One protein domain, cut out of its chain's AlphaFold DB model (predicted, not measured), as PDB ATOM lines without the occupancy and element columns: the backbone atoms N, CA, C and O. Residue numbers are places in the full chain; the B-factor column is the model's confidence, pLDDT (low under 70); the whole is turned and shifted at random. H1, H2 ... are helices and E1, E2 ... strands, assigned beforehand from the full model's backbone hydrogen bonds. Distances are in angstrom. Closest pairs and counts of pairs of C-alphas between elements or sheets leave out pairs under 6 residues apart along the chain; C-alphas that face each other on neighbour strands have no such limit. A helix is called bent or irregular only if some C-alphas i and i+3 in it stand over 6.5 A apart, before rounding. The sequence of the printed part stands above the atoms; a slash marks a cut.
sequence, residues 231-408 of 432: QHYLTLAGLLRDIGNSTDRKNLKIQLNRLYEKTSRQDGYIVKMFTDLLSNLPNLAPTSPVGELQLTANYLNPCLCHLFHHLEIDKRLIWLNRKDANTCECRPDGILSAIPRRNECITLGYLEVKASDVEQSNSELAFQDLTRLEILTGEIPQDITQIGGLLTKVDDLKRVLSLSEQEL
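What this domain is: This is residues 231 to 408 of the 432 residues of an uncharacterized protein of Mucor ambiguus (UniProt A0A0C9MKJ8). The model is a slab, only just flat, with helices H1, H2 and H3 in a triangle at one end, H4 side by side with H3 in the middle, and a small sheet of three strands beyond H4. Bent helix H6 folds back over H1, H3 and H4, while H5 touches no helix. The printed part has 178 residues with six named helices and three named strands, in the order H1 H2 H3 H4 E1 E2 E3 H5 H6, mostly helix; the sheet, E1 E2 E3, is antiparallel. It is compact, radius of gyration of the C-alphas 17.6 A, spanning 48 by 45 by 25 A.

How they stand to each other: H1, residues 231 to 240, and H2, residues 249 to 260, form a hairpin, closest C-alphas Leu 239 and Leu 252, 7.0 A. H3, residues 265 to 280, forms hairpins with H2 and with H4, residues 292 to 308; the closest C-alphas are Tyr 260 and Gly 268, 4.9 A, and Asn 280 and Asn 298, 5.1 A. H4 is over E1, residues 315 to 319, at a height over the sheet of 7.7 A. E1, E2, residues 334 to 338, and E3, residues 346 to 351, form a meander, each strand the antiparallel neighbour of the one before; N 316 and O 337, 2.9 A, and N 336 and O 349, 2.9 A, are within hydrogen-bond range. H5, residues 363 to 372, is only just not on the sheet, with 4 pairs of C-alphas within 10 A. H6, residues 384 to 406, was assigned as one helix by its hydrogen bonds but is bent, C-alphas 392 and 395 being 7.8 A apart. Arm H6a, residues 384 to 392, irregular with C-alphas 385 and 388 6.8 A apart, touches H1, closest C-alphas Leu 240 and Gly 388, 6.0 A. Arm H6b, residues 395 to 406, touches residues 307 to 308 of H4, closest C-alphas Leu 307 and Leu 401, 5.4 A. Every O i to N i+4 pair is within hydrogen-bond range in H1, H2, H5 and H6b, but 11 of 12 in H3, 7 of 13 in H4 and 0 of 5 in H6a, where 5 of 6 O i to N i+3 pairs are.

Where its parts are: H1 begins at C-alpha 231 (224.412, 164.023, 129.977), and H6b ends at C-alpha 406 (200.149, 165.272, 134.528). H3 is 22.4 A long and H4 19.6 A, with a kink of 57 degrees near residue 302.

The domain as a whole: The printed part has no cut; the C-alphas farthest apart, of Asn 245 and Asn 343, are 53.6 A apart. The links H3 to H4, E1 to E2, E3 to H5 and H5 to H6 are long. The pLDDT is under 70 at residues 245 to 246, 321 to 379 and 404 to 408.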
ATOM      1  N   GLN A 231     223.233 163.410 129.375       97.38
ATOM      2  CA  GLN A 231     224.412 164.023 129.977       97.38
ATOM      3  C   GLN A 231     224.327 163.970 131.505       97.38
ATOM      4  O   GLN A 231     225.311 163.633 132.178       97.38
ATOM      5  N   HIS A 232     223.144 164.241 132.065       97.06
ATOM      6  CA  HIS A 232     222.888 164.048 133.490       97.06
ATOM      7  C   HIS A 232     223.036 162.576 133.884       97.06
ATOM      8  O   HIS A 232     223.636 162.299 134.920       97.06
ATOM      9  N   TYR A 233     222.561 161.639 133.055       96.19
ATOM     10  CA  TYR A 233     222.668 160.201 133.301       96.19
ATOM     11  C   TYR A 233     224.124 159.768 133.415       96.19
ATOM     12  O   TYR A 233     224.506 159.156 134.406       96.19
ATOM     13  N   LEU A 234     224.948 160.113 132.423       96.50
ATOM     14  CA  LEU A 234     226.365 159.749 132.406       96.50
ATOM     15  C   LEU A 234     227.113 160.355 133.594       96.50
ATOM     16  O   LEU A 234     227.950 159.685 134.200       96.50
ATOM     17  N   THR A 235     226.781 161.595 133.962       96.88
ATOM     18  CA  THR A 235     227.356 162.246 135.145       96.88
ATOM     19  C   THR A 235     226.952 161.505 136.417       96.88
ATOM     20  O   THR A 235     227.816 161.140 137.210       96.88
ATOM     21  N   LEU A 236     225.659 161.222 136.594       95.88
ATOM     22  CA  LEU A 236     225.137 160.488 137.744       95.88
ATOM     23  C   LEU A 236     225.744 159.081 137.835       95.88
ATOM     24  O   LEU A 236     226.233 158.690 138.888       95.88
ATOM     25  N   ALA A 237     225.795 158.342 136.728       95.12
ATOM     26  CA  ALA A 237     226.407 157.020 136.667       95.12
ATOM     27  C   ALA A 237     227.898 157.062 137.029       95.12
ATOM     28  O   ALA A 237     228.369 156.220 137.793       95.12
ATOM     29  N   GLY A 238     228.631 158.070 136.547       95.00
ATOM     30  CA  GLY A 238     230.028 158.291 136.914       95.00
ATOM     31  C   GLY A 238     230.223 158.549 138.410       95.00
ATOM     32  O   GLY A 238     231.169 158.024 138.990       95.00
ATOM     33  N   LEU A 239     229.311 159.300 139.037       94.12
ATOM     34  CA  LEU A 239     229.323 159.570 140.479       94.12
ATOM     35  C   LEU A 239     229.033 158.317 141.319       94.12
ATOM     36  O   LEU A 239     229.609 158.153 142.393       94.12
ATOM     37  N   LEU A 240     228.139 157.443 140.849       92.94
ATOM     38  CA  LEU A 240     227.675 156.280 141.614       92.94
ATOM     39  C   LEU A 240     228.485 154.994 141.363       92.94
ATOM     40  O   LEU A 240     228.363 154.054 142.145       92.94
ATOM     41  N   ARG A 241     229.309 154.934 140.308       90.38
ATOM     42  CA  ARG A 241     230.057 153.727 139.894       90.38
ATOM     43  C   ARG A 241     230.934 153.131 140.997       90.38
ATOM     44  O   ARG A 241     231.022 151.913 141.099       90.38
ATOM     45  N   ASP A 242     231.565 153.978 141.805       80.19
ATOM     46  CA  ASP A 242     232.595 153.572 142.772       80.19
ATOM     47  C   ASP A 242     232.095 153.626 144.227       80.19
ATOM     48  O   ASP A 242     232.874 153.775 145.175       80.19
ATOM     49  N   ILE A 243     230.777 153.533 144.417       86.38
ATOM     50  CA  ILE A 243     230.152 153.506 145.736       86.38
ATOM     51  C   ILE A 243     230.442 152.178 146.447       86.38
ATOM     52  O   ILE A 243     230.054 151.113 145.976       86.38
ATOM     53  N   GLY A 244     231.077 152.252 147.623       72.00
ATOM     54  CA  GLY A 244     231.219 151.117 148.549       72.00
ATOM     55  C   GLY A 244     232.644 150.800 148.995       72.00
ATOM     56  O   GLY A 244     232.827 150.308 150.104       72.00
ATOM     57  N   ASN A 245     233.659 151.130 148.191       68.38
ATOM     58  CA  ASN A 245     235.039 150.700 148.468       68.38
ATOM     59  C   ASN A 245     235.838 151.689 149.341       68.38
ATOM     60  O   ASN A 245     236.732 151.274 150.074       68.38
ATOM     61  N   SER A 246     235.528 152.988 149.282       65.50
ATOM     62  CA  SER A 246     236.202 154.043 150.073       65.50
ATOM     63  C   SER A 246     235.515 155.412 149.968       65.50
ATOM     64  O   SER A 246     236.108 156.452 150.259       65.50
ATOM     65  N   THR A 247     234.273 155.439 149.486       76.75
ATOM     66  CA  THR A 247     233.633 156.662 149.014       76.75
ATOM     67  C   THR A 247     233.374 157.626 150.166       76.75
ATOM     68  O   THR A 247     232.582 157.340 151.066       76.75
ATOM     69  N   ASP A 248     233.993 158.804 150.112       91.06
ATOM     70  CA  ASP A 248     233.622 159.914 150.983       91.06
ATOM     71  C   ASP A 248     232.194 160.366 150.634       91.06
ATOM     72  O   ASP A 248     231.967 161.131 149.691       91.06
ATOM     73  N   ARG A 249     231.219 159.877 151.413       91.75
ATOM     74  CA  ARG A 249     229.795 160.207 151.257       91.75
ATOM     75  C   ARG A 249     229.552 161.714 151.275       91.75
ATOM     76  O   ARG A 249     228.653 162.185 150.581       91.75
ATOM     77  N   LYS A 250     230.336 162.481 152.042       93.94
ATOM     78  CA  LYS A 250     230.195 163.939 152.119       93.94
ATOM     79  C   LYS A 250     230.584 164.575 150.790       93.94
ATOM     80  O   LYS A 250     229.819 165.378 150.261       93.94
ATOM     81  N   ASN A 251     231.732 164.194 150.235       94.38
ATOM     82  CA  ASN A 251     232.169 164.674 148.925       94.38
ATOM     83  C   ASN A 251     231.193 164.258 147.814       94.38
ATOM     84  O   ASN A 251     230.787 165.092 147.006       94.38
ATOM     85  N   LEU A 252     230.743 163.003 147.812       94.75
ATOM     86  CA  LEU A 252     229.768 162.521 146.835       94.75
ATOM     87  C   LEU A 252     228.437 163.286 146.928       94.75
ATOM     88  O   LEU A 252     227.898 163.706 145.907       94.75
ATOM     89  N   LYS A 253     227.944 163.560 148.140       95.56
ATOM     90  CA  LYS A 253     226.748 164.384 148.363       95.56
ATOM     91  C   LYS A 253     226.913 165.806 147.821       95.56
ATOM     92  O   LYS A 253     225.992 166.333 147.205       95.56
ATOM     93  N   ILE A 254     228.087 166.417 147.994       96.12
ATOM     94  CA  ILE A 254     228.395 167.730 147.402       96.12
ATOM     95  C   ILE A 254     228.329 167.659 145.870       96.12
ATOM     96  O   ILE A 254     227.772 168.555 145.239       96.12
ATOM     97  N   GLN A 255     228.866 166.600 145.264       96.81
ATOM     98  CA  GLN A 255     228.847 166.423 143.809       96.81
ATOM     99  C   GLN A 255     227.432 166.176 143.266       96.81
ATOM    100  O   GLN A 255     227.067 166.772 142.255       96.81
ATOM    101  N   LEU A 256     226.613 165.384 143.965       96.88
ATOM    102  CA  LEU A 256     225.205 165.184 143.613       96.88
ATOM    103  C   LEU A 256     224.394 166.481 143.727       96.88
ATOM    104  O   LEU A 256     223.616 166.784 142.830       96.88
ATOM    105  N   ASN A 257     224.622 167.299 144.759       97.06
ATOM    106  CA  ASN A 257     223.963 168.605 144.881       97.06
ATOM    107  C   ASN A 257     224.347 169.560 143.737       97.06
ATOM    108  O   ASN A 257     223.490 170.249 143.193       97.06
ATOM    109  N   ARG A 258     225.614 169.552 143.304       97.88
ATOM    110  CA  ARG A 258     226.052 170.323 142.125       97.88
ATOM    111  C   ARG A 258     225.426 169.825 140.823       97.88
ATOM    112  O   ARG A 258     225.244 170.615 139.901       97.88
ATOM    113  N   LEU A 259     225.152 168.523 140.711       97.75
ATOM    114  CA  LEU A 259     224.412 167.970 139.577       97.75
ATOM    115  C   LEU A 259     222.943 168.407 139.635       97.75
ATOM    116  O   LEU A 259     222.425 168.873 138.627       97.75
ATOM    117  N   TYR A 260     222.316 168.340 140.814       97.19
ATOM    118  CA  TYR A 260     220.938 168.782 141.044       97.19
ATOM    119  C   TYR A 260     220.709 170.224 140.565       97.19
ATOM    120  O   TYR A 260     219.779 170.474 139.804       97.19
ATOM    121  N   GLU A 261     221.604 171.151 140.918       97.25
ATOM    122  CA  GLU A 261     221.538 172.562 140.498       97.25
ATOM    123  C   GLU A 261     221.560 172.765 138.973       97.25
ATOM    124  O   GLU A 261     221.068 173.779 138.481       97.25
ATOM    125  N   LYS A 262     222.134 171.821 138.218       97.31
ATOM    126  CA  LYS A 262     222.239 171.880 136.750       97.31
ATOM    127  C   LYS A 262     221.126 171.119 136.038       97.31
ATOM    128  O   LYS A 262     220.965 171.271 134.830       97.31
ATOM    129  N   THR A 263     220.398 170.277 136.764       96.44
ATOM    130  CA  THR A 263     219.374 169.412 136.185       96.44
ATOM    131  C   THR A 263     218.039 170.125 136.009       96.44
ATOM    132  O   THR A 263     217.735 171.107 136.683       96.44
ATOM    133  N   SER A 264     217.216 169.610 135.092       94.88
ATOM    134  CA  SER A 264     215.813 170.020 134.994       94.88
ATOM    135  C   SER A 264     215.077 169.702 136.300       94.88
ATOM    136  O   SER A 264     215.519 168.847 137.061       94.88
ATOM    137  N   ARG A 265     213.920 170.327 136.557       91.38
ATOM    138  CA  ARG A 265     213.129 170.050 137.772       91.38
ATOM    139  C   ARG A 265     212.869 168.548 137.975       91.38
ATOM    140  O   ARG A 265     213.102 168.027 139.061       91.38
ATOM    141  N   GLN A 266     212.434 167.855 136.921       89.81
ATOM    142  CA  GLN A 266     212.124 166.423 136.971       89.81
ATOM    143  C   GLN A 266     213.368 165.557 137.197       89.81
ATOM    144  O   GLN A 266     213.356 164.670 138.048       89.81
ATOM    145  N   ASP A 267     214.457 165.829 136.471       94.56
ATOM    146  CA  ASP A 267     215.715 165.105 136.682       94.56
ATOM    147  C   ASP A 267     216.281 165.386 138.081       94.56
ATOM    148  O   ASP A 267     216.820 164.492 138.732       94.56
ATOM    149  N   GLY A 268     216.087 166.607 138.579       94.88
ATOM    150  CA  GLY A 268     216.472 167.038 139.913       94.88
ATOM    151  C   GLY A 268     215.800 166.218 141.009       94.88
ATOM    152  O   GLY A 268     216.482 165.811 141.947       94.88
ATOM    153  N   TYR A 269     214.510 165.887 140.890       93.12
ATOM    154  CA  TYR A 269     213.847 165.001 141.858       93.12
ATOM    155  C   TYR A 269     214.515 163.622 141.933       93.12
ATOM    156  O   TYR A 269     214.724 163.095 143.025       93.12
ATOM    157  N   ILE A 270     214.937 163.068 140.795       93.75
ATOM    158  CA  ILE A 270     215.667 161.795 140.763       93.75
ATOM    159  C   ILE A 270     217.066 161.951 141.364       93.75
ATOM    160  O   ILE A 270     217.474 161.130 142.180       93.75
ATOM    161  N   VAL A 271     217.808 163.014 141.038       96.38
ATOM    162  CA  VAL A 271     219.124 163.264 141.655       96.38
ATOM    163  C   VAL A 271     218.994 163.416 143.174       96.38
ATOM    164  O   VAL A 271     219.794 162.860 143.927       96.38
ATOM    165  N   LYS A 272     217.955 164.110 143.644       95.56
ATOM    166  CA  LYS A 272     217.658 164.280 145.070       95.56
ATOM    167  C   LYS A 272     217.305 162.953 145.744       95.56
ATOM    168  O   LYS A 272     217.788 162.697 146.843       95.56
ATOM    169  N   MET A 273     216.572 162.079 145.056       94.69
ATOM    170  CA  MET A 273     216.317 160.704 145.492       94.69
ATOM    171  C   MET A 273     217.623 159.940 145.747       94.69
ATOM    172  O   MET A 273     217.800 159.366 146.820       94.69
ATOM    173  N   PHE A 274     218.585 159.993 144.820       95.19
ATOM    174  CA  PHE A 274     219.904 159.379 145.016       95.19
ATOM    175  C   PHE A 274     220.693 160.013 146.173       95.19
ATOM    176  O   PHE A 274     221.336 159.300 146.945       95.19
ATOM    177  N   THR A 275     220.617 161.335 146.343       96.00
ATOM    178  CA  THR A 275     221.239 162.049 147.473       96.00
ATOM    179  C   THR A 275     220.670 161.622 148.830       96.00
ATOM    180  O   THR A 275     221.414 161.468 149.808       96.00
ATOM    181  N   ASP A 276     219.357 161.413 148.904       95.06
ATOM    182  CA  ASP A 276     218.693 160.978 150.129       95.06
ATOM    183  C   ASP A 276     218.963 159.498 150.402       95.06
ATOM    184  O   ASP A 276     219.267 159.145 151.542       95.06
ATOM    185  N   LEU A 277     218.980 158.642 149.377       93.25
ATOM    186  CA  LEU A 277     219.419 157.249 149.510       93.25
ATOM    187  C   LEU A 277     220.856 157.159 150.037       93.25
ATOM    188  O   LEU A 277     221.118 156.428 150.989       93.25
ATOM    189  N   LEU A 278     221.773 157.969 149.505       93.88
ATOM    190  CA  LEU A 278     223.155 158.054 149.984       93.88
ATOM    191  C   LEU A 278     223.249 158.447 151.470       93.88
ATOM    192  O   LEU A 278     224.156 158.011 152.187       93.88
ATOM    193  N   SER A 279     222.323 159.288 151.932       93.25
ATOM    194  CA  SER A 279     222.292 159.776 153.314       93.25
ATOM    195  C   SER A 279     221.686 158.756 154.284       93.25
ATOM    196  O   SER A 279     222.113 158.707 155.435       93.25
ATOM    197  N   ASN A 280     220.725 157.947 153.831       92.75
ATOM    198  CA  ASN A 280     219.928 157.071 154.695       92.75
ATOM    199  C   ASN A 280     220.349 155.593 154.656       92.75
ATOM    200  O   ASN A 280     220.162 154.881 155.643       92.75
ATOM    201  N   LEU A 281     220.930 155.116 153.550       90.75
ATOM    202  CA  LEU A 281     221.291 153.708 153.417       90.75
ATOM    203  C   LEU A 281     222.536 153.351 154.238       90.75
ATOM    204  O   LEU A 281     223.512 154.117 154.264       90.75
ATOM    205  N   PRO A 282     222.559 152.169 154.876       89.56
ATOM    206  CA  PRO A 282     223.724 151.708 155.616       89.56
ATOM    207  C   PRO A 282     224.902 151.407 154.673       89.56
ATOM    208  O   PRO A 282     224.740 151.240 153.465       89.56
ATOM    209  N   ASN A 283     226.121 151.370 155.223       88.06
ATOM    210  CA  ASN A 283     227.319 150.990 154.456       88.06
ATOM    211  C   ASN A 283     227.324 149.505 154.083       88.06
ATOM    212  O   ASN A 283     227.862 149.141 153.046       88.06
ATOM    213  N   LEU A 284     226.752 148.668 154.945       85.75
ATOM    214  CA  LEU A 284     226.680 147.225 154.784       85.75
ATOM    215  C   LEU A 284     225.224 146.797 154.887       85.75
ATOM    216  O   LEU A 284     224.454 147.409 155.634       85.75
ATOM    217  N   ALA A 285     224.870 145.740 154.160       83.75
ATOM    218  CA  ALA A 285     223.547 145.153 154.267       83.75
ATOM    219  C   ALA A 285     223.269 144.751 155.729       83.75
ATOM    220  O   ALA A 285     224.166 144.237 156.411       83.75
ATOM    221  N   PRO A 286     222.049 144.989 156.233       80.62
ATOM    222  CA  PRO A 286     221.688 144.613 157.591       80.62
ATOM    223  C   PRO A 286     221.770 143.090 157.761       80.62
ATOM    224  O   PRO A 286     221.304 142.327 156.915       80.62
ATOM    225  N   THR A 287     222.372 142.647 158.866       82.44
ATOM    226  CA  THR A 287     222.482 141.223 159.223       82.44
ATOM    227  C   THR A 287     221.250 140.705 159.964       82.44
ATOM    228  O   THR A 287     221.001 139.501 159.976       82.44
ATOM    229  N   SER A 288     220.472 141.604 160.569       80.62
ATOM    230  CA  SER A 288     219.186 141.319 161.203       80.62
ATOM    231  C   SER A 288     218.021 141.726 160.295       80.62
ATOM    232  O   SER A 288     218.196 142.576 159.416       80.62
ATOM    233  N   PRO A 289     216.811 141.179 160.520       75.31
ATOM    234  CA  PRO A 289     215.599 141.709 159.911       75.31
ATOM    235  C   PRO A 289     215.478 143.223 160.133       75.31
ATOM    236  O   PRO A 289     215.809 143.740 161.204       75.31
ATOM    237  N   VAL A 290     215.039 143.932 159.093       73.31
ATOM    238  CA  VAL A 290     214.778 145.373 159.140       73.31
ATOM    239  C   VAL A 290     213.355 145.564 159.640       73.31
ATOM    240  O   VAL A 290     212.414 145.131 158.975       73.31
ATOM    241  N   GLY A 291     213.195 146.220 160.789       73.25
ATOM    242  CA  GLY A 291     211.872 146.547 161.316       73.25
ATOM    243  C   GLY A 291     211.123 147.537 160.419       73.25
ATOM    244  O   GLY A 291     211.733 148.309 159.681       73.25
ATOM    245  N   GLU A 292     209.797 147.562 160.517       72.00
ATOM    246  CA  GLU A 292     208.916 148.381 159.669       72.00
ATOM    247  C   GLU A 292     209.289 149.872 159.654       72.00
ATOM    248  O   GLU A 292     209.481 150.456 158.591       72.00
ATOM    249  N   LEU A 293     209.491 150.484 160.828       79.06
ATOM    250  CA  LEU A 293     209.885 151.894 160.921       79.06
ATOM    251  C   LEU A 293     211.209 152.167 160.196       79.06
ATOM    252  O   LEU A 293     211.360 153.191 159.533       79.06
ATOM    253  N   GLN A 294     212.167 151.247 160.323       78.69
ATOM    254  CA  GLN A 294     213.463 151.358 159.667       78.69
ATOM    255  C   GLN A 294     213.318 151.189 158.150       78.69
ATOM    256  O   GLN A 294     213.907 151.966 157.403       78.69
ATOM    257  N   LEU A 295     212.501 150.230 157.700       79.56
ATOM    258  CA  LEU A 295     212.169 150.007 156.292       79.56
ATOM    259  C   LEU A 295     211.554 151.271 155.672       79.56
ATOM    260  O   LEU A 295     212.017 151.765 154.641       79.56
ATOM    261  N   THR A 296     210.567 151.844 156.353       81.25
ATOM    262  CA  THR A 296     209.882 153.065 155.936       81.25
ATOM    263  C   THR A 296     210.829 154.258 155.891       81.25
ATOM    264  O   THR A 296     210.958 154.899 154.851       81.25
ATOM    265  N   ALA A 297     211.526 154.558 156.988       85.19
ATOM    266  CA  ALA A 297     212.322 155.776 157.101       85.19
ATOM    267  C   ALA A 297     213.586 155.753 156.231       85.19
ATOM    268  O   ALA A 297     213.912 156.768 155.613       85.19
ATOM    269  N   ASN A 298     214.278 154.612 156.158       84.94
ATOM    270  CA  ASN A 298     215.629 154.565 155.595       84.94
ATOM    271  C   ASN A 298     215.682 154.053 154.154       84.94
ATOM    272  O   ASN A 298     216.663 154.316 153.462       84.94
ATOM    273  N   TYR A 299     214.655 153.329 153.703       83.81
ATOM    274  CA  TYR A 299     214.668 152.668 152.397       83.81
ATOM    275  C   TYR A 299     213.547 153.168 151.493       83.81
ATOM    276  O   TYR A 299     213.798 153.557 150.356       83.81
ATOM    277  N   LEU A 300     212.311 153.200 151.996       83.88
ATOM    278  CA  LEU A 300     211.151 153.587 151.194       83.88
ATOM    279  C   LEU A 300     211.004 155.098 151.075       83.88
ATOM    280  O   LEU A 300     210.892 155.615 149.967       83.88
ATOM    281  N   ASN A 301     211.017 155.823 152.193       87.19
ATOM    282  CA  ASN A 301     210.800 157.265 152.192       87.19
ATOM    283  C   ASN A 301     211.798 158.023 151.297       87.19
ATOM    284  O   ASN A 301     211.325 158.843 150.517       87.19
ATOM    285  N   PRO A 302     213.116 157.726 151.300       90.56
ATOM    286  CA  PRO A 302     214.075 158.382 150.405       90.56
ATOM    287  C   PRO A 302     213.778 158.193 148.913       90.56
ATOM    288  O   PRO A 302     214.184 159.025 148.109       90.56
ATOM    289  N   CYS A 303     213.072 157.124 148.537       85.88
ATOM    290  CA  CYS A 303     212.600 156.903 147.172       85.88
ATOM    291  C   CYS A 303     211.263 157.606 146.922       85.88
ATOM    292  O   CYS A 303     211.110 158.407 146.003       85.88
ATOM    293  N   LEU A 304     210.271 157.284 147.752       84.62
ATOM    294  CA  LEU A 304     208.873 157.606 147.503       84.62
ATOM    295  C   LEU A 304     208.553 159.081 147.736       84.62
ATOM    296  O   LEU A 304     207.660 159.609 147.074       84.62
ATOM    297  N   CYS A 305     209.258 159.770 148.638       89.38
ATOM    298  CA  CYS A 305     208.962 161.173 148.913       89.38
ATOM    299  C   CYS A 305     209.206 162.052 147.678       89.38
ATOM    300  O   CYS A 305     208.357 162.869 147.352       89.38
ATOM    301  N   HIS A 306     210.276 161.830 146.911       88.12
ATOM    302  CA  HIS A 306     210.548 162.634 145.708       88.12
ATOM    303  C   HIS A 306     209.636 162.294 144.534       88.12
ATOM    304  O   HIS A 306     209.469 163.110 143.634       88.12
ATOM    305  N   LEU A 307     209.040 161.100 144.538       83.25
ATOM    306  CA  LEU A 307     208.089 160.687 143.511       83.25
ATOM    307  C   LEU A 307     206.668 161.171 143.818       83.25
ATOM    308  O   LEU A 307     205.928 161.521 142.902       83.25
ATOM    309  N   PHE A 308     206.281 161.200 145.096       81.88
ATOM    310  CA  PHE A 308     204.880 161.349 145.495       81.88
ATOM    311  C   PHE A 308     204.598 162.508 146.460       81.88
ATOM    312  O   PHE A 308     203.430 162.793 146.710       81.88
ATOM    313  N   HIS A 309     205.607 163.189 147.003       84.94
ATOM    314  CA  HIS A 309     205.438 164.320 147.917       84.94
ATOM    315  C   HIS A 309     205.845 165.634 147.236       84.94
ATOM    316  O   HIS A 309     207.002 166.044 147.283       84.94
ATOM    317  N   HIS A 310     204.865 166.318 146.642       81.38
ATOM    318  CA  HIS A 310     205.048 167.571 145.907       81.38
ATOM    319  C   HIS A 310     204.138 168.652 146.482       81.38
ATOM    320  O   HIS A 310     202.977 168.788 146.090       81.38
ATOM    321  N   LEU A 311     204.658 169.425 147.436       80.00
ATOM    322  CA  LEU A 311     203.878 170.457 148.125       80.00
ATOM    323  C   LEU A 311     203.444 171.591 147.190       80.00
ATOM    324  O   LEU A 311     202.427 172.219 147.454       80.00
ATOM    325  N   GLU A 312     204.173 171.838 146.099       80.00
ATOM    326  CA  GLU A 312     203.841 172.898 145.141       80.00
ATOM    327  C   GLU A 312     202.559 172.598 144.349       80.00
ATOM    328  O   GLU A 312     201.884 173.519 143.896       80.00
ATOM    329  N   ILE A 313     202.229 171.313 144.194       74.56
ATOM    330  CA  ILE A 313     201.003 170.819 143.547       74.56
ATOM    331  C   ILE A 313     200.074 170.141 144.560       74.56
ATOM    332  O   ILE A 313     199.267 169.290 144.199       74.56
ATOM    333  N   ASP A 314     200.201 170.510 145.839       78.88
ATOM    334  CA  ASP A 314     199.339 170.048 146.926       78.88
ATOM    335  C   ASP A 314     199.293 168.522 147.106       78.88
ATOM    336  O   ASP A 314     198.317 167.975 147.615       78.88
ATOM    337  N   LYS A 315     200.364 167.813 146.749       76.50
ATOM    338  CA  LYS A 315     200.453 166.358 146.873       76.50
ATOM    339  C   LYS A 315     201.303 165.969 148.072       76.50
ATOM    340  O   LYS A 315     202.462 166.367 148.183       76.50
ATOM    341  N   ARG A 316     200.745 165.166 148.980       81.00
ATOM    342  CA  ARG A 316     201.430 164.741 150.205       81.00
ATOM    343  C   ARG A 316     201.450 163.227 150.330       81.00
ATOM    344  O   ARG A 316     200.408 162.603 150.508       81.00
ATOM    345  N   LEU A 317     202.654 162.660 150.335       81.81
ATOM    346  CA  LEU A 317     202.909 161.356 150.943       81.81
ATOM    347  C   LEU A 317     202.994 161.527 152.465       81.81
ATOM    348  O   LEU A 317     203.783 162.349 152.939       81.81
ATOM    349  N   ILE A 318     202.193 160.772 153.214       80.19
ATOM    350  CA  ILE A 318     202.142 160.803 154.679       80.19
ATOM    351  C   ILE A 318     202.311 159.379 155.202       80.19
ATOM    352  O   ILE A 318     201.496 158.512 154.905       80.19
ATOM    353  N   TRP A 319     203.336 159.157 156.022       80.06
ATOM    354  CA  TRP A 319     203.516 157.908 156.762       80.06
ATOM    355  C   TRP A 319     202.678 157.919 158.034       80.06
ATOM    356  O   TRP A 319     202.693 158.873 158.816       80.06
ATOM    357  N   LEU A 320     201.931 156.852 158.251       71.62
ATOM    358  CA  LEU A 320     200.903 156.746 159.265       71.62
ATOM    359  C   LEU A 320     201.436 156.009 160.512       71.62
ATOM    360  O   LEU A 320     200.877 155.022 160.962       71.62
ATOM    361  N   ASN A 321     202.490 156.556 161.125       57.59
ATOM    362  CA  ASN A 321     203.281 155.935 162.209       57.59
ATOM    363  C   ASN A 321     202.609 155.834 163.603       57.59
ATOM    364  O   ASN A 321     203.311 155.774 164.615       57.59
ATOM    365  N   ARG A 322     201.274 155.857 163.734       53.84
ATOM    366  CA  ARG A 322     200.619 155.741 165.057       53.84
ATOM    367  C   ARG A 322     199.527 154.680 165.067       53.84
ATOM    368  O   ARG A 322     198.574 154.752 164.304       53.84
ATOM    369  N   LYS A 323     199.595 153.750 166.021       49.16
ATOM    370  CA  LYS A 323     198.387 153.092 166.526       49.16
ATOM    371  C   LYS A 323     197.658 154.125 167.382       49.16
ATOM    372  O   LYS A 323     198.007 154.307 168.544       49.16
ATOM    373  N   ASP A 324     196.713 154.861 166.802       44.62
ATOM    374  CA  ASP A 324     195.751 155.577 167.637       44.62
ATOM    375  C   ASP A 324     194.874 154.519 168.309       44.62
ATOM    376  O   ASP A 324     194.457 153.558 167.664       44.62
ATOM    377  N   ALA A 325     194.582 154.684 169.601       48.47
ATOM    378  CA  ALA A 325     193.805 153.717 170.387       48.47
ATOM    379  C   ALA A 325     192.392 153.432 169.821       48.47
ATOM    380  O   ALA A 325     191.720 152.517 170.284       48.47
ATOM    381  N   ASN A 326     191.957 154.201 168.815       49.50
ATOM    382  CA  ASN A 326     190.619 154.173 168.229       49.50
ATOM    383  C   ASN A 326     190.561 153.614 166.795       49.50
ATOM    384  O   ASN A 326     189.479 153.589 166.212       49.50
ATOM    385  N   THR A 327     191.680 153.207 166.188       44.66
ATOM    386  CA  THR A 327     191.665 152.623 164.834       44.66
ATOM    387  C   THR A 327     191.640 151.100 164.907       44.66
ATOM    388  O   THR A 327     192.455 150.509 165.613       44.66
ATOM    389  N   CYS A 328     190.703 150.479 164.181       48.06
ATOM    390  CA  CYS A 328     190.601 149.030 163.991       48.06
ATOM    391  C   CYS A 328     191.952 148.402 163.591       48.06
ATOM    392  O   CYS A 328     192.821 149.081 163.051       48.06
ATOM    393  N   GLU A 329     192.109 147.096 163.825       53.94
ATOM    394  CA  GLU A 329     193.381 146.348 163.774       53.94
ATOM    395  C   GLU A 329     194.178 146.421 162.452       53.94
ATOM    396  O   GLU A 329     195.353 146.068 162.446       53.94
ATOM    397  N   CYS A 330     193.594 146.902 161.351       54.78
ATOM    398  CA  CYS A 330     194.261 147.064 160.056       54.78
ATOM    399  C   CYS A 330     194.258 148.541 159.637       54.78
ATOM    400  O   CYS A 330     193.246 149.057 159.155       54.78
ATOM    401  N   ARG A 331     195.390 149.227 159.831       61.94
ATOM    402  CA  ARG A 331     195.615 150.617 159.411       61.94
ATOM    403  C   ARG A 331     196.676 150.632 158.304       61.94
ATOM    404  O   ARG A 331     197.684 149.969 158.499       61.94
ATOM    405  N   PRO A 332     196.484 151.418 157.228       60.25
ATOM    406  CA  PRO A 332     197.503 151.606 156.207       60.25
ATOM    407  C   PRO A 332     198.760 152.278 156.782       60.25
ATOM    408  O   PRO A 332     198.641 153.270 157.505       60.25
ATOM    409  N   ASP A 333     199.945 151.795 156.421       64.44
ATOM    410  CA  ASP A 333     201.239 152.343 156.867       64.44
ATOM    411  C   ASP A 333     201.579 153.704 156.220       64.44
ATOM    412  O   ASP A 333     202.348 154.504 156.763       64.44
ATOM    413  N   GLY A 334     200.948 154.045 155.093       64.56
ATOM    414  CA  GLY A 334     201.046 155.354 154.451       64.56
ATOM    415  C   GLY A 334     199.806 155.742 153.645       64.56
ATOM    416  O   GLY A 334     198.987 154.906 153.274       64.56
ATOM    417  N   ILE A 335     199.658 157.035 153.362       66.56
ATOM    418  CA  ILE A 335     198.624 157.579 152.472       66.56
ATOM    419  C   ILE A 335     199.210 158.607 151.515       66.56
ATOM    420  O   ILE A 335     200.111 159.370 151.867       66.56
ATOM    421  N   LEU A 336     198.644 158.652 150.314       64.44
ATOM    422  CA  LEU A 336     198.842 159.718 149.350       64.44
ATOM    423  C   LEU A 336     197.570 160.563 149.306       64.44
ATOM    424  O   LEU A 336     196.509 160.075 148.920       64.44
ATOM    425  N   SER A 337     197.668 161.822 149.713       67.88
ATOM    426  CA  SER A 337     196.525 162.732 149.797       67.88
ATOM    427  C   SER A 337     196.813 164.029 149.047       67.88
ATOM    428  O   SER A 337     197.930 164.551 149.100       67.88
ATOM    429  N   ALA A 338     195.799 164.532 148.344       69.12
ATOM    430  CA  ALA A 338     195.776 165.894 147.836       69.12
ATOM    431  C   ALA A 338     195.290 166.844 148.945       69.12
ATOM    432  O   ALA A 338     194.350 166.519 149.677       69.12
ATOM    433  N   ILE A 339     195.913 168.016 149.090       56.88
ATOM    434  CA  ILE A 339     195.497 169.000 150.098       56.88
ATOM    435  C   ILE A 339     194.110 169.540 149.716       56.88
ATOM    436  O   ILE A 339     193.938 170.046 148.605       56.88
ATOM    437  N   PRO A 340     193.127 169.498 150.630       53.06
ATOM    438  CA  PRO A 340     191.797 170.022 150.360       53.06
ATOM    439  C   PRO A 340     191.835 171.536 150.111       53.06
ATOM    440  O   PRO A 340     192.080 172.320 151.031       53.06
ATOM    441  N   ARG A 341     191.514 171.976 148.889       50.38
ATOM    442  CA  ARG A 341     191.144 173.371 148.606       50.38
ATOM    443  C   ARG A 341     189.619 173.477 148.626       50.38
ATOM    444  O   ARG A 341     188.977 173.267 147.612       50.38
ATOM    445  N   ARG A 342     189.065 173.837 149.792       49.97
ATOM    446  CA  ARG A 342     187.620 173.999 150.084       49.97
ATOM    447  C   ARG A 342     186.820 172.680 150.030       49.97
ATOM    448  O   ARG A 342     186.430 172.205 148.977       49.97
ATOM    449  N   ASN A 343     186.528 172.148 151.218       46.84
ATOM    450  CA  ASN A 343     185.564 171.082 151.544       46.84
ATOM    451  C   ASN A 343     185.770 169.658 150.992       46.84
ATOM    452  O   ASN A 343     185.059 168.767 151.449       46.84
ATOM    453  N   GLU A 344     186.758 169.386 150.140       48.03
ATOM    454  CA  GLU A 344     187.006 168.023 149.641       48.03
ATOM    455  C   GLU A 344     188.450 167.586 149.895       48.03
ATOM    456  O   GLU A 344     189.388 168.126 149.315       48.03
ATOM    457  N   CYS A 345     188.638 166.615 150.793       47.19
ATOM    458  CA  CYS A 345     189.918 165.935 150.979       47.19
ATOM    459  C   CYS A 345     189.928 164.702 150.073       47.19
ATOM    460  O   CYS A 345     189.186 163.754 150.326       47.19
ATOM    461  N   ILE A 346     190.735 164.723 149.011       58.12
ATOM    462  CA  ILE A 346     190.852 163.592 148.086       58.12
ATOM    463  C   ILE A 346     192.063 162.754 148.505       58.12
ATOM    464  O   ILE A 346     193.212 163.202 148.441       58.12
ATOM    465  N   THR A 347     191.809 161.523 148.948       58.09
ATOM    466  CA  THR A 347     192.851 160.506 149.136       58.09
ATOM    467  C   THR A 347     193.040 159.773 147.816       58.09
ATOM    468  O   THR A 347     192.104 159.166 147.307       58.09
ATOM    469  N   LEU A 348     194.250 159.840 147.263       57.78
ATOM    470  CA  LEU A 348     194.601 159.249 145.969       57.78
ATOM    471  C   LEU A 348     195.111 157.807 146.110       57.78
ATOM    472  O   LEU A 348     195.056 157.040 145.153       57.78
ATOM    473  N   GLY A 349     195.599 157.414 147.293       58.97
ATOM    474  CA  GLY A 349     196.060 156.047 147.524       58.97
ATOM    475  C   GLY A 349     196.482 155.740 148.958       58.97
ATOM    476  O   GLY A 349     196.692 156.638 149.775       58.97
ATOM    477  N   TYR A 350     196.630 154.445 149.230       58.59
ATOM    478  CA  TYR A 350     197.105 153.881 150.493       58.59
ATOM    479  C   TYR A 350     198.387 153.078 150.243       58.59
ATOM    480  O   TYR A 350     198.535 152.463 149.187       58.59
ATOM    481  N   LEU A 351     199.297 153.082 151.213       60.22
ATOM    482  CA  LEU A 351     200.541 152.321 151.215       60.22
ATOM    483  C   LEU A 351     200.554 151.405 152.439       60.22
ATOM    484  O   LEU A 351     200.171 151.845 153.516       60.22
ATOM    485  N   GLU A 352     201.026 150.174 152.277       66.00
ATOM    486  CA  GLU A 352     201.278 149.237 153.376       66.00
ATOM    487  C   GLU A 352     202.740 148.794 153.309       66.00
ATOM    488  O   GLU A 352     203.297 148.656 152.223       66.00
ATOM    489  N   VAL A 353     203.388 148.593 154.449       60.62
ATOM    490  CA  VAL A 353     204.790 148.211 154.582       60.62
ATOM    491  C   VAL A 353     204.886 147.085 155.604       60.62
ATOM    492  O   VAL A 353     204.603 147.262 156.780       60.62
ATOM    493  N   LYS A 354     205.341 145.906 155.175       61.69
ATOM    494  CA  LYS A 354     205.559 144.769 156.077       61.69
ATOM    495  C   LYS A 354     207.007 144.312 156.037       61.69
ATOM    496  O   LYS A 354     207.611 144.183 154.969       61.69
ATOM    497  N   ALA A 355     207.568 144.077 157.219       55.94
ATOM    498  CA  ALA A 355     208.883 143.476 157.353       55.94
ATOM    499  C   ALA A 355     208.817 141.966 157.051       55.94
ATOM    500  O   ALA A 355     207.785 141.322 157.224       55.94
ATOM    501  N   SER A 356     209.914 141.392 156.555       49.69
ATOM    502  CA  SER A 356     209.949 139.994 156.094       49.69
ATOM    503  C   SER A 356     209.890 138.951 157.215       49.69
ATOM    504  O   SER A 356     209.785 137.764 156.929       49.69
ATOM    505  N   ASP A 357     210.036 139.383 158.464       53.19
ATOM    506  CA  ASP A 357     209.982 138.586 159.689       53.19
ATOM    507  C   ASP A 357     208.588 138.568 160.339       53.19
ATOM    508  O   ASP A 357     208.385 137.852 161.318       53.19
ATOM    509  N   VAL A 358     207.613 139.296 159.782       54.53
ATOM    510  CA  VAL A 358     206.199 139.150 160.143       54.53
ATOM    511  C   VAL A 358     205.739 137.792 159.609       54.53
ATOM    512  O   VAL A 358     205.450 137.632 158.425       54.53
ATOM    513  N   GLU A 359     205.795 136.780 160.474       46.59
ATOM    514  CA  GLU A 359     205.572 135.380 160.126       46.59
ATOM    515  C   GLU A 359     204.292 135.143 159.309       46.59
ATOM    516  O   GLU A 359     203.264 135.794 159.494       46.59
ATOM    517  N   GLN A 360     204.382 134.110 158.468       50.12
ATOM    518  CA  GLN A 360     203.430 133.505 157.524       50.12
ATOM    519  C   GLN A 360     202.037 133.120 158.088       50.12
ATOM    520  O   GLN A 360     201.337 132.300 157.496       50.12
ATOM    521  N   SER A 361     201.612 133.680 159.217       42.62
ATOM    522  CA  SER A 361     200.379 133.336 159.933       42.62
ATOM    523  C   SER A 361     199.108 133.950 159.343       42.62
ATOM    524  O   SER A 361     198.016 133.488 159.659       42.62
ATOM    525  N   ASN A 362     199.214 134.927 158.437       54.50
ATOM    526  CA  ASN A 362     198.062 135.390 157.674       54.50
ATOM    527  C   ASN A 362     198.441 135.620 156.209       54.50
ATOM    528  O   ASN A 362     198.680 136.739 155.758       54.50
ATOM    529  N   SER A 363     198.530 134.516 155.468       44.31
ATOM    530  CA  SER A 363     198.765 134.515 154.023       44.31
ATOM    531  C   SER A 363     197.738 135.354 153.258       44.31
ATOM    532  O   SER A 363     198.057 135.830 152.175       44.31
ATOM    533  N   GLU A 364     196.549 135.587 153.821       45.59
ATOM    534  CA  GLU A 364     195.509 136.441 153.251       45.59
ATOM    535  C   GLU A 364     195.819 137.933 153.429       45.59
ATOM    536  O   GLU A 364     195.743 138.671 152.450       45.59
ATOM    537  N   LEU A 365     196.279 138.368 154.609       49.09
ATOM    538  CA  LEU A 365     196.808 139.730 154.796       49.09
ATOM    539  C   LEU A 365     198.054 139.955 153.936       49.09
ATOM    540  O   LEU A 365     198.114 140.920 153.184       49.09
ATOM    541  N   ALA A 366     198.992 139.004 153.929       42.50
ATOM    542  CA  ALA A 366     200.176 139.081 153.079       42.50
ATOM    543  C   ALA A 366     199.816 139.124 151.582       42.50
ATOM    544  O   ALA A 366     200.461 139.834 150.818       42.50
ATOM    545  N   PHE A 367     198.782 138.400 151.141       41.88
ATOM    546  CA  PHE A 367     198.301 138.427 149.758       41.88
ATOM    547  C   PHE A 367     197.582 139.739 149.413       41.88
ATOM    548  O   PHE A 367     197.798 140.282 148.327       41.88
ATOM    549  N   GLN A 368     196.768 140.278 150.325       44.22
ATOM    550  CA  GLN A 368     196.133 141.593 150.177       44.22
ATOM    551  C   GLN A 368     197.185 142.707 150.108       44.22
ATOM    552  O   GLN A 368     197.096 143.590 149.252       44.22
ATOM    553  N   ASP A 369     198.228 142.611 150.928       43.75
ATOM    554  CA  ASP A 369     199.329 143.567 150.973       43.75
ATOM    555  C   ASP A 369     200.228 143.445 149.739       43.75
ATOM    556  O   ASP A 369     200.511 144.449 149.096       43.75
ATOM    557  N   LEU A 370     200.574 142.228 149.301       39.75
ATOM    558  CA  LEU A 370     201.320 141.978 148.057       39.75
ATOM    559  C   LEU A 370     200.571 142.450 146.805       39.75
ATOM    560  O   LEU A 370     201.206 142.879 145.847       39.75
ATOM    561  N   THR A 371     199.237 142.401 146.810       40.44
ATOM    562  CA  THR A 371     198.401 142.889 145.699       40.44
ATOM    563  C   THR A 371     198.384 144.422 145.633       40.44
ATOM    564  O   THR A 371     198.401 144.994 144.542       40.44
ATOM    565  N   ARG A 372     198.423 145.105 146.789       44.75
ATOM    566  CA  ARG A 372     198.639 146.567 146.882       44.75
ATOM    567  C   ARG A 372     200.065 146.954 146.482       44.75
ATOM    568  O   ARG A 372     200.321 148.072 146.042       44.75
ATOM    569  N   LEU A 373     200.987 146.009 146.611       42.44
ATOM    570  CA  LEU A 373     202.412 146.210 146.512       42.44
ATOM    571  C   LEU A 373     203.069 145.494 145.315       42.44
ATOM    572  O   LEU A 373     204.191 145.131 145.457       42.44
ATOM    573  N   GLU A 374     202.504 145.259 144.140       39.19
ATOM    574  CA  GLU A 374     203.062 144.537 142.941       39.19
ATOM    575  C   GLU A 374     203.958 145.289 141.843       39.19
ATOM    576  O   GLU A 374     204.550 144.602 141.025       39.19
ATOM    577  N   ILE A 375     204.182 146.627 141.768       48.56
ATOM    578  CA  ILE A 375     205.050 147.419 140.784       48.56
ATOM    579  C   ILE A 375     206.552 147.528 141.131       48.56
ATOM    580  O   ILE A 375     207.343 147.476 140.204       48.56
ATOM    581  N   LEU A 376     207.022 147.684 142.374       48.25
ATOM    582  CA  LEU A 376     208.447 147.850 142.720       48.25
ATOM    583  C   LEU A 376     209.121 146.519 143.078       48.25
ATOM    584  O   LEU A 376     210.007 146.484 143.931       48.25
ATOM    585  N   THR A 377     208.690 145.404 142.480       43.75
ATOM    586  CA  THR A 377     209.267 144.065 142.713       43.75
ATOM    587  C   THR A 377     210.701 144.058 142.250       43.75
ATOM    588  O   THR A 377     210.981 143.787 141.088       43.75
ATOM    589  N   GLY A 378     211.635 144.296 143.159       51.34
ATOM    590  CA  GLY A 378     212.923 143.636 143.020       51.34
ATOM    591  C   GLY A 378     214.165 144.410 143.403       51.34
ATOM    592  O   GLY A 378     215.183 143.749 143.558       51.34
ATOM    593  N   GLU A 379     214.139 145.736 143.565       59.84
ATOM    594  CA  GLU A 379     215.406 146.498 143.545       59.84
ATOM    595  C   GLU A 379     215.464 147.689 144.519       59.84
ATOM    596  O   GLU A 379     216.124 148.683 144.233       59.84
ATOM    597  N   ILE A 380     214.811 147.622 145.689       72.06
ATOM    598  CA  ILE A 380     215.107 148.601 146.754       72.06
ATOM    599  C   ILE A 380     216.527 148.311 147.272       72.06
ATOM    600  O   ILE A 380     216.749 147.208 147.785       72.06
ATOM    601  N   PRO A 381     217.478 149.261 147.172       80.81
ATOM    602  CA  PRO A 381     218.839 149.044 147.643       80.81
ATOM    603  C   PRO A 381     218.841 148.749 149.143       80.81
ATOM    604  O   PRO A 381     218.284 149.515 149.924       80.81
ATOM    605  N   GLN A 382     219.465 147.651 149.562       82.75
ATOM    606  CA  GLN A 382     219.558 147.285 150.987       82.75
ATOM    607  C   GLN A 382     220.754 147.940 151.688       82.75
ATOM    608  O   GLN A 382     220.818 148.006 152.917       82.75
ATOM    609  N   ASP A 383     221.694 148.430 150.896       87.56
ATOM    610  CA  ASP A 383     222.884 149.135 151.322       87.56
ATOM    611  C   ASP A 383     223.341 150.066 150.199       87.56
ATOM    612  O   ASP A 383     222.807 150.065 149.085       87.56
ATOM    613  N   ILE A 384     224.342 150.878 150.515       89.06
ATOM    614  CA  ILE A 384     224.857 151.884 149.598       89.06
ATOM    615  C   ILE A 384     225.398 151.281 148.285       89.06
ATOM    616  O   ILE A 384     225.224 151.881 147.229       89.06
ATOM    617  N   THR A 385     225.988 150.082 148.308       87.38
ATOM    618  CA  THR A 385     226.603 149.446 147.126       87.38
ATOM    619  C   THR A 385     225.570 149.055 146.070       87.38
ATOM    620  O   THR A 385     225.874 148.991 144.882       87.38
ATOM    621  N   GLN A 386     224.314 148.872 146.486       88.31
ATOM    622  CA  GLN A 386     223.207 148.498 145.608       88.31
ATOM    623  C   GLN A 386     222.538 149.698 144.926       88.31
ATOM    624  O   GLN A 386     221.747 149.506 144.002       88.31
ATOM    625  N   ILE A 387     222.855 150.937 145.330       87.62
ATOM    626  CA  ILE A 387     222.248 152.154 144.760       87.62
ATOM    627  C   ILE A 387     222.439 152.210 143.239       87.62
ATOM    628  O   ILE A 387     221.528 152.617 142.521       87.62
ATOM    629  N   GLY A 388     223.588 151.753 142.732       85.25
ATOM    630  CA  GLY A 388     223.871 151.712 141.296       85.25
ATOM    631  C   GLY A 388     222.872 150.875 140.486       85.25
ATOM    632  O   GLY A 388     222.634 151.190 139.324       85.25
ATOM    633  N   GLY A 389     222.222 149.869 141.087       85.38
ATOM    634  CA  GLY A 389     221.192 149.066 140.416       85.38
ATOM    635  C   GLY A 389     219.991 149.901 139.956       85.38
ATOM    636  O   GLY A 389     219.498 149.714 138.840       85.38
ATOM    637  N   LEU A 390     219.605 150.911 140.746       85.56
ATOM    638  CA  LEU A 390     218.499 151.819 140.421       85.56
ATOM    639  C   LEU A 390     218.767 152.695 139.193       85.56
ATOM    640  O   LEU A 390     217.816 153.182 138.583       85.56
ATOM    641  N   LEU A 391     220.029 152.887 138.783       87.62
ATOM    642  CA  LEU A 391     220.344 153.630 137.555       87.62
ATOM    643  C   LEU A 391     219.697 152.998 136.326       87.62
ATOM    644  O   LEU A 391     219.258 153.713 135.428       87.62
ATOM    645  N   THR A 392     219.569 151.668 136.307       86.94
ATOM    646  CA  THR A 392     218.919 150.947 135.202       86.94
ATOM    647  C   THR A 392     217.424 151.268 135.076       86.94
ATOM    648  O   THR A 392     216.823 150.991 134.039       86.94
ATOM    649  N   LYS A 393     216.836 151.883 136.111       85.88
ATOM    650  CA  LYS A 393     215.420 152.259 136.220       85.88
ATOM    651  C   LYS A 393     215.189 153.767 136.169       85.88
ATOM    652  O   LYS A 393     214.062 154.209 136.355       85.88
ATOM    653  N   VAL A 394     216.220 154.576 135.921       88.31
ATOM    654  CA  VAL A 394     216.121 156.046 135.984       88.31
ATOM    655  C   VAL A 394     215.032 156.609 135.058       88.31
ATOM    656  O   VAL A 394     214.271 157.492 135.449       88.31
ATOM    657  N   ASP A 395     214.897 156.037 133.861       86.50
ATOM    658  CA  ASP A 395     213.867 156.420 132.899       86.50
ATOM    659  C   ASP A 395     212.470 156.005 133.377       86.50
ATOM    660  O   ASP A 395     211.513 156.758 133.204       86.50
ATOM    661  N   ASP A 396     212.343 154.832 134.007       80.50
ATOM    662  CA  ASP A 396     211.084 154.362 134.595       80.50
ATOM    663  C   ASP A 396     210.647 155.282 135.740       80.50
ATOM    664  O   ASP A 396     209.493 155.702 135.799       80.50
ATOM    665  N   LEU A 397     211.585 155.669 136.608       83.31
ATOM    666  CA  LEU A 397     211.346 156.603 137.707       83.31
ATOM    667  C   LEU A 397     210.908 157.978 137.190       83.31
ATOM    668  O   LEU A 397     209.950 158.554 137.706       83.31
ATOM    669  N   LYS A 398     211.551 158.484 136.130       85.62
ATOM    670  CA  LYS A 398     211.162 159.756 135.502       85.62
ATOM    671  C   LYS A 398     209.772 159.694 134.882       85.62
ATOM    672  O   LYS A 398     209.017 160.663 134.964       85.62
ATOM    673  N   ARG A 399     209.423 158.564 134.270       80.75
ATOM    674  CA  ARG A 399     208.084 158.331 133.722       80.75
ATOM    675  C   ARG A 399     207.022 158.344 134.814       80.75
ATOM    676  O   ARG A 399     206.057 159.090 134.691       80.75
ATOM    677  N   VAL A 400     207.247 157.617 135.909       76.50
ATOM    678  CA  VAL A 400     206.357 157.627 137.084       76.50
ATOM    679  C   VAL A 400     206.174 159.046 137.620       76.50
ATOM    680  O   VAL A 400     205.046 159.479 137.849       76.50
ATOM    681  N   LEU A 401     207.268 159.798 137.757       79.19
ATOM    682  CA  LEU A 401     207.228 161.187 138.199       79.19
ATOM    683  C   LEU A 401     206.413 162.077 137.246       79.19
ATOM    684  O   LEU A 401     205.565 162.842 137.699       79.19
ATOM    685  N   SER A 402     206.623 161.939 135.936       79.69
ATOM    686  CA  SER A 402     205.932 162.741 134.916       79.69
ATOM    687  C   SER A 402     204.422 162.506 134.923       79.69
ATOM    688  O   SER A 402     203.650 163.452 134.807       79.69
ATOM    689  N   LEU A 403     203.987 161.260 135.111       70.62
ATOM    690  CA  LEU A 403     202.564 160.927 135.238       70.62
ATOM    691  C   LEU A 403     201.954 161.555 136.483       70.62
ATOM    692  O   LEU A 403     200.858 162.102 136.441       70.62
ATOM    693  N   SER A 404     202.713 161.529 137.576       66.88
ATOM    694  CA  SER A 404     202.303 162.093 138.853       66.88
ATOM    695  C   SER A 404     202.040 163.608 138.787       66.88
ATOM    696  O   SER A 404     201.259 164.113 139.593       66.88
ATOM    697  N   GLU A 405     202.684 164.310 137.844       68.62
ATOM    698  CA  GLU A 405     202.508 165.743 137.576       68.62
ATOM    699  C   GLU A 405     201.394 166.020 136.545       68.62
ATOM    700  O   GLU A 405     200.724 167.050 136.630       68.62
ATOM    701  N   GLN A 406     201.166 165.115 135.582       62.41
ATOM    702  CA  GLN A 406     200.149 165.272 134.528       62.41
ATOM    703  C   GLN A 406     198.708 165.174 135.042       62.41
ATOM    704  O   GLN A 406     197.828 165.829 134.487       62.41
ATOM    705  N   GLU A 407     198.461 164.429 136.122       53.75
ATOM    706  CA  GLU A 407     197.128 164.291 136.735       53.75
ATOM    707  C   GLU A 407     196.548 165.613 137.290       53.75
ATOM    708  O   GLU A 407     195.400 165.639 137.730       53.75
ATOM    709  N   LEU A 408     197.313 166.714 137.297       45.59
ATOM    710  CA  LEU A 408     197.030 167.872 138.150       45.59
ATOM    711  C   LEU A 408     197.025 169.239 137.460       45.59
ATOM    712  O   LEU A 408     196.944 170.239 138.169       45.59
TER     713      LEU A 408